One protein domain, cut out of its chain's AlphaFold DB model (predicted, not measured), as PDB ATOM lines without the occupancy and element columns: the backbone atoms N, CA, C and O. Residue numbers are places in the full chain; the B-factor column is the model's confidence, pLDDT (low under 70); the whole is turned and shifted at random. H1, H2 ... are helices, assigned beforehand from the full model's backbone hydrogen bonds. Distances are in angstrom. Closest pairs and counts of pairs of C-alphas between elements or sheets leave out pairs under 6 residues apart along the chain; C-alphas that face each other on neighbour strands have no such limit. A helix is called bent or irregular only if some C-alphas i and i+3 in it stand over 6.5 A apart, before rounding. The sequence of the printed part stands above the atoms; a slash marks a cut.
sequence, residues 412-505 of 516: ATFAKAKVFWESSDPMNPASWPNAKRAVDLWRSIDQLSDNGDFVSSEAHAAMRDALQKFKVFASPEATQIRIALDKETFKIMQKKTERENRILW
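Overview. This is residues 412 to 505 of the 516 residues of an uncharacterized protein of Turneriella parva (strain ATCC BAA-1111 / DSM 21527 / NCTC 11395 / H) (UniProt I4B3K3). Two helical hairpins are laid one over the other with their helices steeply crossed, H1 with H2 in one layer and H3 with the first part of H4 in the other, and the far part of the long helix H4 sticks out of this body as an arm, with residues 490 to 505 standing free. The link from H2 to H3 leads from one hairpin to the other. The printed part has 94 residues with four named helices, H1, H2, H3 and H4 in chain order, and no named strand; the class is all helix. The whole is only just loose, close to compact, with a radius of gyration of the C-alphas of 15.0 A, and it spans 45 by 35 by 19 A.

Along the chain. Find C-alpha 476 at (240.869, 172.300, 262.129); from there the longest helix, H4, runs through residues 476 to 503 for 40.6 A, to C-alpha 503 at (206.248, 192.627, 256.140). Before it comes H3, residues 457 to 469, 19.1 A long; it is irregular, with C-alphas 462 and 465 7.7 A apart. Look further back for H2, residues 429 to 447, 29.8 A long, also irregular, with C-alphas 430 and 433 7.1 A apart. The printed part opens with H1, residues 412 to 422, 15.3 A long, from C-alpha 412 at (236.312, 193.008, 247.101).

Arrangement. Begin with H4, which touches H3 with residues 477 to 488 alone; the closest C-alphas are those of Ala 466 and Glu 477, 4.7 A apart. The two form a helical hairpin at a shallow tilt of 14 degrees, opposite ways. Next, H3 touches H2, where residues 439 to 443 alone take part, at a steep tilt of 62 degrees; the closest C-alphas, those of Val 439 and Leu 467, are 6.2 A apart. H2 and H1 form the other helical hairpin and touch at a shallow tilt of 20 degrees, opposite ways, with the C-alphas of Ala 417 and Ala 438 closest at 4.0 A. H1 and H3 are close but not clearly touching, the C-alphas of Phe 414 and His 460 being 8.0 A apart. H1 and H4 are near each other, and H2 and H4 are apart. The helix packing is mostly aligned, but only just: 2 of 3 touching pairs are at a shallow tilt. In H1 and H4 every O i to N i+4 pair is within hydrogen-bond range; in H2 it is 9 of 15 and in H3 7 of 9.

Size, cuts and confidence. The C-alphas farthest apart are those of Lys 471 and Trp 505, at 46.6 A. Without the free stretch the body has 78 residues, spans 38 by 22 by 19 A and has a radius of gyration of 11.9 A. The three links, H1 to H2, H2 to H3 and H3 to H4, are short, with 6, 9 and 6 residues. The printed part has no cut. The mean pLDDT of the printed part is 91.0, and no printed residue is under 70.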
ATOM      1  N   ALA A 412     236.077 193.654 248.392       96.56
ATOM      2  CA  ALA A 412     236.312 193.008 247.101       96.56
ATOM      3  C   ALA A 412     237.348 191.880 247.208       96.56
ATOM      4  O   ALA A 412     237.144 190.785 246.680       96.56
ATOM      5  N   THR A 413     238.430 192.114 247.955       97.88
ATOM      6  CA  THR A 413     239.439 191.088 248.253       97.88
ATOM      7  C   THR A 413     238.845 189.953 249.083       97.88
ATOM      8  O   THR A 413     239.094 188.784 248.783       97.88
ATOM      9  N   PHE A 414     238.013 190.274 250.078       97.75
ATOM     10  CA  PHE A 414     237.323 189.282 250.899       97.75
ATOM     11  C   PHE A 414     236.380 188.400 250.075       97.75
ATOM     12  O   PHE A 414     236.438 187.175 250.178       97.75
ATOM     13  N   ALA A 415     235.545 189.004 249.226       96.75
ATOM     14  CA  ALA A 415     234.631 188.289 248.341       96.75
ATOM     15  C   ALA A 415     235.401 187.400 247.355       96.75
ATOM     16  O   ALA A 415     235.050 186.238 247.162       96.75
ATOM     17  N   LYS A 416     236.513 187.891 246.797       98.44
ATOM     18  CA  LYS A 416     237.345 187.113 245.866       98.44
ATOM     19  C   LYS A 416     237.983 185.907 246.545       98.44
ATOM     20  O   LYS A 416     237.994 184.812 245.987       98.44
ATOM     21  N   ALA A 417     238.484 186.089 247.763       98.12
ATOM     22  CA  ALA A 417     238.977 184.994 248.586       98.12
ATOM     23  C   ALA A 417     237.875 183.961 248.869       98.12
ATOM     24  O   ALA A 417     238.106 182.765 248.701       98.12
ATOM     25  N   LYS A 418     236.657 184.414 249.195       97.00
ATOM     26  CA  LYS A 418     235.492 183.540 249.387       97.00
ATOM     27  C   LYS A 418     235.185 182.702 248.139       97.00
ATOM     28  O   LYS A 418     234.978 181.504 248.278       97.00
ATOM     29  N   VAL A 419     235.252 183.270 246.931       97.19
ATOM     30  CA  VAL A 419     235.060 182.504 245.680       97.19
ATOM     31  C   VAL A 419     236.104 181.390 245.524       97.19
ATOM     32  O   VAL A 419     235.755 180.262 245.176       97.19
ATOM     33  N   PHE A 420     237.383 181.659 245.817       97.44
ATOM     34  CA  PHE A 420     238.417 180.614 245.795       97.44
ATOM     35  C   PHE A 420     238.209 179.547 246.870       97.44
ATOM     36  O   PHE A 420     238.501 178.379 246.640       97.44
ATOM     37  N   TRP A 421     237.706 179.937 248.039       96.19
ATOM     38  CA  TRP A 421     237.377 178.997 249.101       96.19
ATOM     39  C   TRP A 421     236.230 178.066 248.694       96.19
ATOM     40  O   TRP A 421     236.330 176.853 248.857       96.19
ATOM     41  N   GLU A 422     235.169 178.619 248.106       93.44
ATOM     42  CA  GLU A 422     234.006 177.878 247.598       93.44
ATOM     43  C   GLU A 422     234.347 176.944 246.426       93.44
ATOM     44  O   GLU A 422     233.655 175.947 246.203       93.44
ATOM     45  N   SER A 423     235.414 177.242 245.676       93.31
ATOM     46  CA  SER A 423     235.893 176.387 244.586       93.31
ATOM     47  C   SER A 423     236.781 175.228 245.048       93.31
ATOM     48  O   SER A 423     237.143 174.375 244.228       93.31
ATOM     49  N   SER A 424     237.106 175.160 246.344       91.81
ATOM     50  CA  SER A 424     237.835 174.054 246.962       91.81
ATOM     51  C   SER A 424     236.912 172.989 247.548       91.81
ATOM     52  O   SER A 424     235.920 173.275 248.209       91.81
ATOM     53  N   ASP A 425     237.300 171.731 247.365       85.50
ATOM     54  CA  ASP A 425     236.605 170.555 247.875       85.50
ATOM     55  C   ASP A 425     237.576 169.698 248.712       85.50
ATOM     56  O   ASP A 425     238.627 169.282 248.205       85.50
ATOM     57  N   PRO A 426     237.263 169.425 249.998       80.06
ATOM     58  CA  PRO A 426     238.110 168.603 250.856       80.06
ATOM     59  C   PRO A 426     238.348 167.201 250.288       80.06
ATOM     60  O   PRO A 426     239.417 166.635 250.507       80.06
ATOM     61  N   MET A 427     237.391 166.680 249.516       84.56
ATOM     62  CA  MET A 427     237.461 165.362 248.884       84.56
ATOM     63  C   MET A 427     238.248 165.370 247.568       84.56
ATOM     64  O   MET A 427     238.518 164.310 247.005       84.56
ATOM     65  N   ASN A 428     238.661 166.544 247.081       85.19
ATOM     66  CA  ASN A 428     239.445 166.693 245.862       85.19
ATOM     67  C   ASN A 428     240.746 167.480 246.120       85.19
ATOM     68  O   ASN A 428     240.765 168.708 245.964       85.19
ATOM     69  N   PRO A 429     241.864 166.789 246.421       87.69
ATOM     70  CA  PRO A 429     243.169 167.412 246.660       87.69
ATOM     71  C   PRO A 429     243.654 168.354 245.552       87.69
ATOM     72  O   PRO A 429     244.331 169.338 245.839       87.69
ATOM     73  N   ALA A 430     243.261 168.123 244.293       89.50
ATOM     74  CA  ALA A 430     243.631 168.997 243.178       89.50
ATOM     75  C   ALA A 430     243.053 170.421 243.302       89.50
ATOM     76  O   ALA A 430     243.560 171.349 242.680       89.50
ATOM     77  N   SER A 431     242.004 170.608 244.110       90.88
ATOM     78  CA  SER A 431     241.368 171.910 244.353       90.88
ATOM     79  C   SER A 431     241.919 172.661 245.573       90.88
ATOM     80  O   SER A 431     241.588 173.828 245.777       90.88
ATOM     81  N   TRP A 432     242.773 172.029 246.387       93.19
ATOM     82  CA  TRP A 432     243.349 172.638 247.594       93.19
ATOM     83  C   TRP A 432     244.219 173.883 247.344       93.19
ATOM     84  O   TRP A 432     244.251 174.750 248.223       93.19
ATOM     85  N   PRO A 433     244.895 174.051 246.185       95.31
ATOM     86  CA  PRO A 433     245.569 175.310 245.871       95.31
ATOM     87  C   PRO A 433     244.639 176.534 245.904       95.31
ATOM     88  O   PRO A 433     245.090 177.615 246.284       95.31
ATOM     89  N   ASN A 434     243.347 176.376 245.585       95.50
ATOM     90  CA  ASN A 434     242.382 177.477 245.653       95.50
ATOM     91  C   ASN A 434     242.134 177.911 247.108       95.50
ATOM     92  O   ASN A 434     242.190 179.102 247.402       95.50
ATOM     93  N   ALA A 435     242.005 176.973 248.049       95.50
ATOM     94  CA  ALA A 435     241.867 177.278 249.471       95.50
ATOM     95  C   ALA A 435     243.091 178.015 250.021       95.50
ATOM     96  O   ALA A 435     242.952 178.967 250.787       95.50
ATOM     97  N   LYS A 436     244.301 177.623 249.598       95.62
ATOM     98  CA  LYS A 436     245.518 178.361 249.955       95.62
ATOM     99  C   LYS A 436     245.468 179.795 249.420       95.62
ATOM    100  O   LYS A 436     245.719 180.730 250.172       95.62
ATOM    101  N   ARG A 437     245.070 179.974 248.156       96.62
ATOM    102  CA  ARG A 437     244.910 181.299 247.540       96.62
ATOM    103  C   ARG A 437     243.870 182.160 248.262       96.62
ATOM    104  O   ARG A 437     244.101 183.352 248.435       96.62
ATOM    105  N   ALA A 438     242.760 181.572 248.706       98.00
ATOM    106  CA  ALA A 438     241.758 182.253 249.523       98.00
ATOM    107  C   ALA A 438     242.360 182.774 250.837       98.00
ATOM    108  O   ALA A 438     242.231 183.953 251.157       98.00
ATOM    109  N   VAL A 439     243.081 181.914 251.561       97.94
ATOM    110  CA  VAL A 439     243.737 182.276 252.826       97.94
ATOM    111  C   VAL A 439     244.783 183.370 252.630       97.94
ATOM    112  O   VAL A 439     244.821 184.315 253.416       97.94
ATOM    113  N   ASP A 440     245.598 183.285 251.580       97.81
ATOM    114  CA  ASP A 440     246.615 184.298 251.286       97.81
ATOM    115  C   ASP A 440     245.984 185.668 250.975       97.81
ATOM    116  O   ASP A 440     246.479 186.692 251.446       97.81
ATOM    117  N   LEU A 441     244.847 185.697 250.269       98.00
ATOM    118  CA  LEU A 441     244.076 186.926 250.046       98.00
ATOM    119  C   LEU A 441     243.457 187.470 251.342       98.00
ATOM    120  O   LEU A 441     243.540 188.665 251.600       98.00
ATOM    121  N   TRP A 442     242.866 186.629 252.195       98.19
ATOM    122  CA  TRP A 442     242.318 187.109 253.470       98.19
ATOM    123  C   TRP A 442     243.398 187.636 254.423       98.19
ATOM    124  O   TRP A 442     243.142 188.584 255.169       98.19
ATOM    125  N   ARG A 443     244.611 187.069 254.390       97.69
ATOM    126  CA  ARG A 443     245.761 187.546 255.176       97.69
ATOM    127  C   ARG A 443     246.251 188.930 254.741       97.69
ATOM    128  O   ARG A 443     246.786 189.652 255.575       97.69
ATOM    129  N   SER A 444     246.079 189.308 253.473       97.00
ATOM    130  CA  SER A 444     246.536 190.612 252.977       97.00
ATOM    131  C   SER A 444     245.568 191.760 253.273       97.00
ATOM    132  O   SER A 444     245.970 192.915 253.179       97.00
ATOM    133  N   ILE A 445     244.320 191.474 253.672       97.12
ATOM    134  CA  ILE A 445     243.267 192.489 253.864       97.12
ATOM    135  C   ILE A 445     243.675 193.600 254.834       97.12
ATOM    136  O   ILE A 445     243.398 194.767 254.561       97.12
ATOM    137  N   ASP A 446     244.361 193.268 255.930       93.25
ATOM    138  CA  ASP A 446     244.786 194.256 256.933       93.25
ATOM    139  C   ASP A 446     245.825 195.258 256.382       93.25
ATOM    140  O   ASP A 446     246.020 196.319 256.966       93.25
ATOM    141  N   GLN A 447     246.463 194.954 255.244       93.81
ATOM    142  CA  GLN A 447     247.450 195.810 254.569       93.81
ATOM    143  C   GLN A 447     246.829 196.694 253.472       93.81
ATOM    144  O   GLN A 447     247.521 197.525 252.884       93.81
ATOM    145  N   LEU A 448     245.545 196.499 253.156       93.62
ATOM    146  CA  LEU A 448     244.841 197.259 252.121       93.62
ATOM    147  C   LEU A 448     244.339 198.604 252.660       93.62
ATOM    148  O   LEU A 448     244.108 198.763 253.860       93.62
ATOM    149  N   SER A 449     244.108 199.556 251.756       87.69
ATOM    150  CA  SER A 449     243.583 200.884 252.091       87.69
ATOM    151  C   SER A 449     242.235 200.820 252.817       87.69
ATOM    152  O   SER A 449     241.314 200.135 252.369       87.69
ATOM    153  N   ASP A 450     242.098 201.614 253.878       87.12
ATOM    154  CA  ASP A 450     240.840 201.850 254.595       87.12
ATOM    155  C   ASP A 450     240.019 202.957 253.921       87.12
ATOM    156  O   ASP A 450     239.909 204.075 254.421       87.12
ATOM    157  N   ASN A 451     239.471 202.660 252.740       87.56
ATOM    158  CA  ASN A 451     238.578 203.571 252.023       87.56
ATOM    159  C   ASN A 451     237.200 202.931 251.802       87.56
ATOM    160  O   ASN A 451     237.066 201.937 251.084       87.56
ATOM    161  N   GLY A 452     236.168 203.544 252.381       83.69
ATOM    162  CA  GLY A 452     234.813 203.000 252.438       83.69
ATOM    163  C   GLY A 452     234.631 201.970 253.556       83.69
ATOM    164  O   GLY A 452     235.580 201.597 254.242       83.69
ATOM    165  N   ASP A 453     233.393 201.513 253.736       83.75
ATOM    166  CA  ASP A 453     233.066 200.504 254.746       83.75
ATOM    167  C   ASP A 453     233.748 199.159 254.459       83.75
ATOM    168  O   ASP A 453     233.940 198.784 253.301       83.75
ATOM    169  N   PHE A 454     234.039 198.388 255.510       91.62
ATOM    170  CA  PHE A 454     234.395 196.974 255.394       91.62
ATOM    171  C   PHE A 454     233.268 196.117 255.973       91.62
ATOM    172  O   PHE A 454     233.226 195.847 257.169       91.62
ATOM    173  N   VAL A 455     232.320 195.714 255.125       88.19
ATOM    174  CA  VAL A 455     231.108 195.001 255.565       88.19
ATOM    175  C   VAL A 455     231.436 193.629 256.150       88.19
ATOM    176  O   VAL A 455     230.808 193.219 257.122       88.19
ATOM    177  N   SER A 456     232.455 192.962 255.611       90.62
ATOM    178  CA  SER A 456     232.864 191.615 256.034       90.62
ATOM    179  C   SER A 456     233.841 191.618 257.226       90.62
ATOM    180  O   SER A 456     234.520 190.620 257.490       90.62
ATOM    181  N   SER A 457     233.962 192.739 257.951       93.69
ATOM    182  CA  SER A 457     234.950 192.902 259.026       93.69
ATOM    183  C   SER A 457     234.731 191.948 260.202       93.69
ATOM    184  O   SER A 457     235.699 191.469 260.785       93.69
ATOM    185  N   GLU A 458     233.473 191.656 260.555       93.12
ATOM    186  CA  GLU A 458     233.129 190.744 261.658       93.12
ATOM    187  C   GLU A 458     233.595 189.315 261.347       93.12
ATOM    188  O   GLU A 458     234.255 188.684 262.178       93.12
ATOM    189  N   ALA A 459     233.319 188.821 260.136       93.00
ATOM    190  CA  ALA A 459     233.781 187.507 259.705       93.00
ATOM    191  C   ALA A 459     235.302 187.452 259.555       93.00
ATOM    192  O   ALA A 459     235.929 186.504 260.026       93.00
ATOM    193  N   HIS A 460     235.921 188.476 258.959       96.06
ATOM    194  CA  HIS A 460     237.380 188.548 258.840       96.06
ATOM    195  C   HIS A 460     238.074 188.506 260.207       96.06
ATOM    196  O   HIS A 460     238.993 187.709 260.406       96.06
ATOM    197  N   ALA A 461     237.574 189.273 261.179       95.56
ATOM    198  CA  ALA A 461     238.084 189.257 262.545       95.56
ATOM    199  C   ALA A 461     237.924 187.877 263.206       95.56
ATOM    200  O   ALA A 461     238.861 187.394 263.843       95.56
ATOM    201  N   ALA A 462     236.776 187.217 263.017       94.94
ATOM    202  CA  ALA A 462     236.521 185.878 263.549       94.94
ATOM    203  C   ALA A 462     237.449 184.803 262.950       94.94
ATOM    204  O   ALA A 462     237.750 183.812 263.614       94.94
ATOM    205  N   MET A 463     237.931 185.000 261.721       96.69
ATOM    206  CA  MET A 463     238.843 184.071 261.047       96.69
ATOM    207  C   MET A 463     240.324 184.304 261.376       96.69
ATOM    208  O   MET A 463     241.143 183.442 261.067       96.69
ATOM    209  N   ARG A 464     240.701 185.432 261.993       94.69
ATOM    210  CA  ARG A 464     242.102 185.895 262.091       94.69
ATOM    211  C   ARG A 464     243.087 184.844 262.622       94.69
ATOM    212  O   ARG A 464     244.127 184.628 262.003       94.69
ATOM    213  N   ASP A 465     242.767 184.182 263.733       95.19
ATOM    214  CA  ASP A 465     243.645 183.162 264.335       95.19
ATOM    215  C   ASP A 465     243.794 181.925 263.430       95.19
ATOM    216  O   ASP A 465     244.906 181.464 263.160       95.19
ATOM    217  N   ALA A 466     242.677 181.444 262.878       96.31
ATOM    218  CA  ALA A 466     242.659 180.321 261.946       96.31
ATOM    219  C   ALA A 466     243.456 180.636 260.672       96.31
ATOM    220  O   ALA A 466     244.252 179.817 260.216       96.31
ATOM    221  N   LEU A 467     243.309 181.851 260.133       96.81
ATOM    222  CA  LEU A 467     244.071 182.314 258.977       96.81
ATOM    223  C   LEU A 467     245.568 182.303 259.263       96.81
ATOM    224  O   LEU A 467     246.324 181.864 258.406       96.81
ATOM    225  N   GLN A 468     246.034 182.731 260.437       94.81
ATOM    226  CA  GLN A 468     247.465 182.707 260.767       94.81
ATOM    227  C   GLN A 468     248.021 181.279 260.860       94.81
ATOM    228  O   GLN A 468     249.121 181.013 260.377       94.81
ATOM    229  N   LYS A 469     247.246 180.348 261.423       95.94
ATOM    230  CA  LYS A 469     247.669 178.960 261.667       95.94
ATOM    231  C   LYS A 469     247.445 178.016 260.485       95.94
ATOM    232  O   LYS A 469     248.007 176.922 260.474       95.94
ATOM    233  N   PHE A 470     246.660 178.423 259.487       95.88
ATOM    234  CA  PHE A 470     246.297 177.584 258.349       95.88
ATOM    235  C   PHE A 470     247.523 177.069 257.578       95.88
ATOM    236  O   PHE A 470     248.353 177.852 257.097       95.88
ATOM    237  N   LYS A 471     247.587 175.742 257.405       89.25
ATOM    238  CA  LYS A 471     248.630 175.041 256.629       89.25
ATOM    239  C   LYS A 471     248.072 174.209 255.476       89.25
ATOM    240  O   LYS A 471     248.662 174.184 254.401       89.25
ATOM    241  N   VAL A 472     246.956 173.517 255.699       88.88
ATOM    242  CA  VAL A 472     246.345 172.584 254.742       88.88
ATOM    243  C   VAL A 472     244.825 172.671 254.825       88.88
ATOM    244  O   VAL A 472     244.281 173.005 255.873       88.88
ATOM    245  N   PHE A 473     244.126 172.371 253.731       88.00
ATOM    246  CA  PHE A 473     242.669 172.499 253.663       88.00
ATOM    247  C   PHE A 473     241.915 171.458 254.505       88.00
ATOM    248  O   PHE A 473     240.849 171.743 255.035       88.00
ATOM    249  N   ALA A 474     242.489 170.274 254.710       85.31
ATOM    250  CA  ALA A 474     241.947 169.261 255.614       85.31
ATOM    251  C   ALA A 474     242.409 169.489 257.070       85.31
ATOM    252  O   ALA A 474     242.996 168.602 257.684       85.31
ATOM    253  N   SER A 475     242.213 170.698 257.608       89.88
ATOM    254  CA  SER A 475     242.679 171.087 258.952       89.88
ATOM    255  C   SER A 475     241.558 171.609 259.864       89.88
ATOM    256  O   SER A 475     240.502 172.037 259.376       89.88
ATOM    257  N   PRO A 476     241.765 171.617 261.196       92.44
ATOM    258  CA  PRO A 476     240.869 172.300 262.129       92.44
ATOM    259  C   PRO A 476     240.703 173.788 261.801       92.44
ATOM    260  O   PRO A 476     239.592 174.308 261.872       92.44
ATOM    261  N   GLU A 477     241.772 174.458 261.369       95.81
ATOM    262  CA  GLU A 477     241.747 175.868 260.965       95.81
ATOM    263  C   GLU A 477     240.819 176.081 259.767       95.81
ATOM    264  O   GLU A 477     240.027 177.021 259.749       95.81
ATOM    265  N   ALA A 478     240.845 175.169 258.789       92.88
ATOM    266  CA  ALA A 478     239.922 175.219 257.663       92.88
ATOM    267  C   ALA A 478     238.458 175.093 258.107       92.88
ATOM    268  O   ALA A 478     237.573 175.777 257.591       92.88
ATOM    269  N   THR A 479     238.202 174.249 259.107       91.75
ATOM    270  CA  THR A 479     236.868 174.103 259.696       91.75
ATOM    271  C   THR A 479     236.431 175.384 260.410       91.75
ATOM    272  O   THR A 479     235.290 175.805 260.243       91.75
ATOM    273  N   GLN A 480     237.327 176.041 261.153       93.00
ATOM    274  CA  GLN A 480     237.039 177.315 261.822       93.00
ATOM    275  C   GLN A 480     236.731 178.437 260.825       93.00
ATOM    276  O   GLN A 480     235.758 179.165 261.017       93.00
ATOM    277  N   ILE A 481     237.506 178.536 259.738       94.50
ATOM    278  CA  ILE A 481     237.252 179.475 258.635       94.50
ATOM    279  C   ILE A 481     235.847 179.251 258.073       94.50
ATOM    280  O   ILE A 481     235.056 180.189 257.995       94.50
ATOM    281  N   ARG A 482     235.494 177.998 257.757       92.56
ATOM    282  CA  ARG A 482     234.156 177.658 257.258       92.56
ATOM    283  C   ARG A 482     233.054 178.073 258.237       92.56
ATOM    284  O   ARG A 482     232.110 178.738 257.829       92.56
ATOM    285  N   ILE A 483     233.201 177.750 259.524       91.94
ATOM    286  CA  ILE A 483     232.220 178.112 260.560       91.94
ATOM    287  C   ILE A 483     232.013 179.631 260.635       91.94
ATOM    288  O   ILE A 483     230.880 180.085 260.786       91.94
ATOM    289  N   ALA A 484     233.081 180.425 260.529       92.12
ATOM    290  CA  ALA A 484     232.977 181.881 260.559       92.12
ATOM    291  C   ALA A 484     232.175 182.429 259.363       92.12
ATOM    292  O   ALA A 484     231.274 183.247 259.560       92.12
ATOM    293  N   LEU A 485     232.447 181.931 258.151       90.75
ATOM    294  CA  LEU A 485     231.721 182.310 256.929       90.75
ATOM    295  C   LEU A 485     230.246 181.880 256.971       90.75
ATOM    296  O   LEU A 485     229.354 182.646 256.591       90.75
ATOM    297  N   ASP A 486     229.980 180.667 257.460       87.81
ATOM    298  CA  ASP A 486     228.625 180.124 257.584       87.81
ATOM    299  C   ASP A 486     227.808 180.925 258.604       87.81
ATOM    300  O   ASP A 486     226.648 181.252 258.351       87.81
ATOM    301  N   LYS A 487     228.415 181.307 259.735       87.81
ATOM    302  CA  LYS A 487     227.758 182.101 260.783       87.81
ATOM    303  C   LYS A 487     227.334 183.482 260.281       87.81
ATOM    304  O   LYS A 487     226.224 183.923 260.581       87.81
ATOM    305  N   GLU A 488     228.194 184.163 259.528       82.94
ATOM    306  CA  GLU A 488     227.866 185.458 258.924       82.94
ATOM    307  C   GLU A 488     226.724 185.322 257.911       82.94
ATOM    308  O   GLU A 488     225.728 186.047 257.985       82.94
ATOM    309  N   THR A 489     226.827 184.337 257.015       80.88
ATOM    310  CA  THR A 489     225.802 184.071 255.998       80.88
ATOM    311  C   THR A 489     224.453 183.750 256.647       80.88
ATOM    312  O   THR A 489     223.428 184.315 256.264       80.88
ATOM    313  N   PHE A 490     224.448 182.901 257.679       81.94
ATOM    314  CA  PHE A 490     223.249 182.557 258.440       81.94
ATOM    315  C   PHE A 490     222.613 183.790 259.090       81.94
ATOM    316  O   PHE A 490     221.411 183.998 258.955       81.94
ATOM    317  N   LYS A 491     223.413 184.653 259.730       83.69
ATOM    318  CA  LYS A 491     222.941 185.899 260.360       83.69
ATOM    319  C   LYS A 491     222.262 186.831 259.352       83.69
ATOM    320  O   LYS A 491     221.217 187.403 259.662       83.69
ATOM    321  N   ILE A 492     222.833 186.989 258.157       80.12
ATOM    322  CA  ILE A 492     222.259 187.827 257.088       80.12
ATOM    323  C   ILE A 492     220.938 187.230 256.590       80.12
ATOM    324  O   ILE A 492     219.926 187.930 256.528       80.12
ATOM    325  N   MET A 493     220.931 185.931 256.285       81.12
ATOM    326  CA  MET A 493     219.739 185.245 255.784       81.12
ATOM    327  C   MET A 493     218.610 185.232 256.812       81.12
ATOM    328  O   MET A 493     217.468 185.499 256.454       81.12
ATOM    329  N   GLN A 494     218.918 184.998 258.089       82.12
ATOM    330  CA  GLN A 494     217.932 185.017 259.164       82.12
ATOM    331  C   GLN A 494     217.254 186.387 259.277       82.12
ATOM    332  O   GLN A 494     216.028 186.459 259.228       82.12
ATOM    333  N   LYS A 495     218.033 187.477 259.348       84.06
ATOM    334  CA  LYS A 495     217.488 188.845 259.408       84.06
ATOM    335  C   LYS A 495     216.570 189.147 258.229       84.06
ATOM    336  O   LYS A 495     215.524 189.772 258.388       84.06
ATOM    337  N   LYS A 496     216.968 188.701 257.039       83.94
ATOM    338  CA  LYS A 496     216.185 188.883 255.823       83.94
ATOM    339  C   LYS A 496     214.872 188.104 255.869       83.94
ATOM    340  O   LYS A 496     213.824 188.688 255.614       83.94
ATOM    341  N   THR A 497     214.915 186.828 256.249       82.94
ATOM    342  CA  THR A 497     213.720 185.989 256.414       82.94
ATOM    343  C   THR A 497     212.761 186.581 257.443       82.94
ATOM    344  O   THR A 497     211.572 186.702 257.172       82.94
ATOM    345  N   GLU A 498     213.262 186.999 258.607       84.25
ATOM    346  CA  GLU A 498     212.451 187.626 259.658       84.25
ATOM    347  C   GLU A 498     211.756 188.895 259.154       84.25
ATOM    348  O   GLU A 498     210.567 189.099 259.402       84.25
ATOM    349  N   ARG A 499     212.476 189.728 258.396       84.56
ATOM    350  CA  ARG A 499     211.942 190.950 257.795       84.56
ATOM    351  C   ARG A 499     210.882 190.664 256.730       84.56
ATOM    352  O   ARG A 499     209.821 191.285 256.760       84.56
ATOM    353  N   GLU A 500     211.142 189.729 255.818       83.81
ATOM    354  CA  GLU A 500     210.179 189.327 254.787       83.81
ATOM    355  C   GLU A 500     208.919 188.718 255.411       83.81
ATOM    356  O   GLU A 500     207.816 189.141 255.075       83.81
ATOM    357  N   ASN A 501     209.063 187.824 256.392       82.50
ATOM    358  CA  ASN A 501     207.937 187.267 257.147       82.50
ATOM    359  C   ASN A 501     207.131 188.353 257.862       82.50
ATOM    360  O   ASN A 501     205.904 188.324 257.839       82.50
ATOM    361  N   ARG A 502     207.804 189.335 258.468       86.31
ATOM    362  CA  ARG A 502     207.148 190.440 259.176       86.31
ATOM    363  C   ARG A 502     206.360 191.366 258.254       86.31
ATOM    364  O   ARG A 502     205.378 191.938 258.716       86.31
ATOM    365  N   ILE A 503     206.796 191.576 257.015       83.38
ATOM    366  CA  ILE A 503     206.248 192.627 256.140       83.38
ATOM    367  C   ILE A 503     205.368 192.058 255.023       83.38
ATOM    368  O   ILE A 503     204.331 192.631 254.713       83.38
ATOM    369  N   LEU A 504     205.779 190.955 254.400       80.38
ATOM    370  CA  LEU A 504     205.108 190.394 253.222       80.38
ATOM    371  C   LEU A 504     204.103 189.314 253.584       80.38
ATOM    372  O   LEU A 504     203.073 189.179 252.931       80.38
ATOM    373  N   TRP A 505     204.449 188.520 254.593       81.06
ATOM    374  CA  TRP A 505     203.748 187.284 254.924       81.06
ATOM    375  C   TRP A 505     203.057 187.352 256.286       81.06
ATOM    376  O   TRP A 505     202.632 186.342 256.835       81.06
TER     377      TRP A 505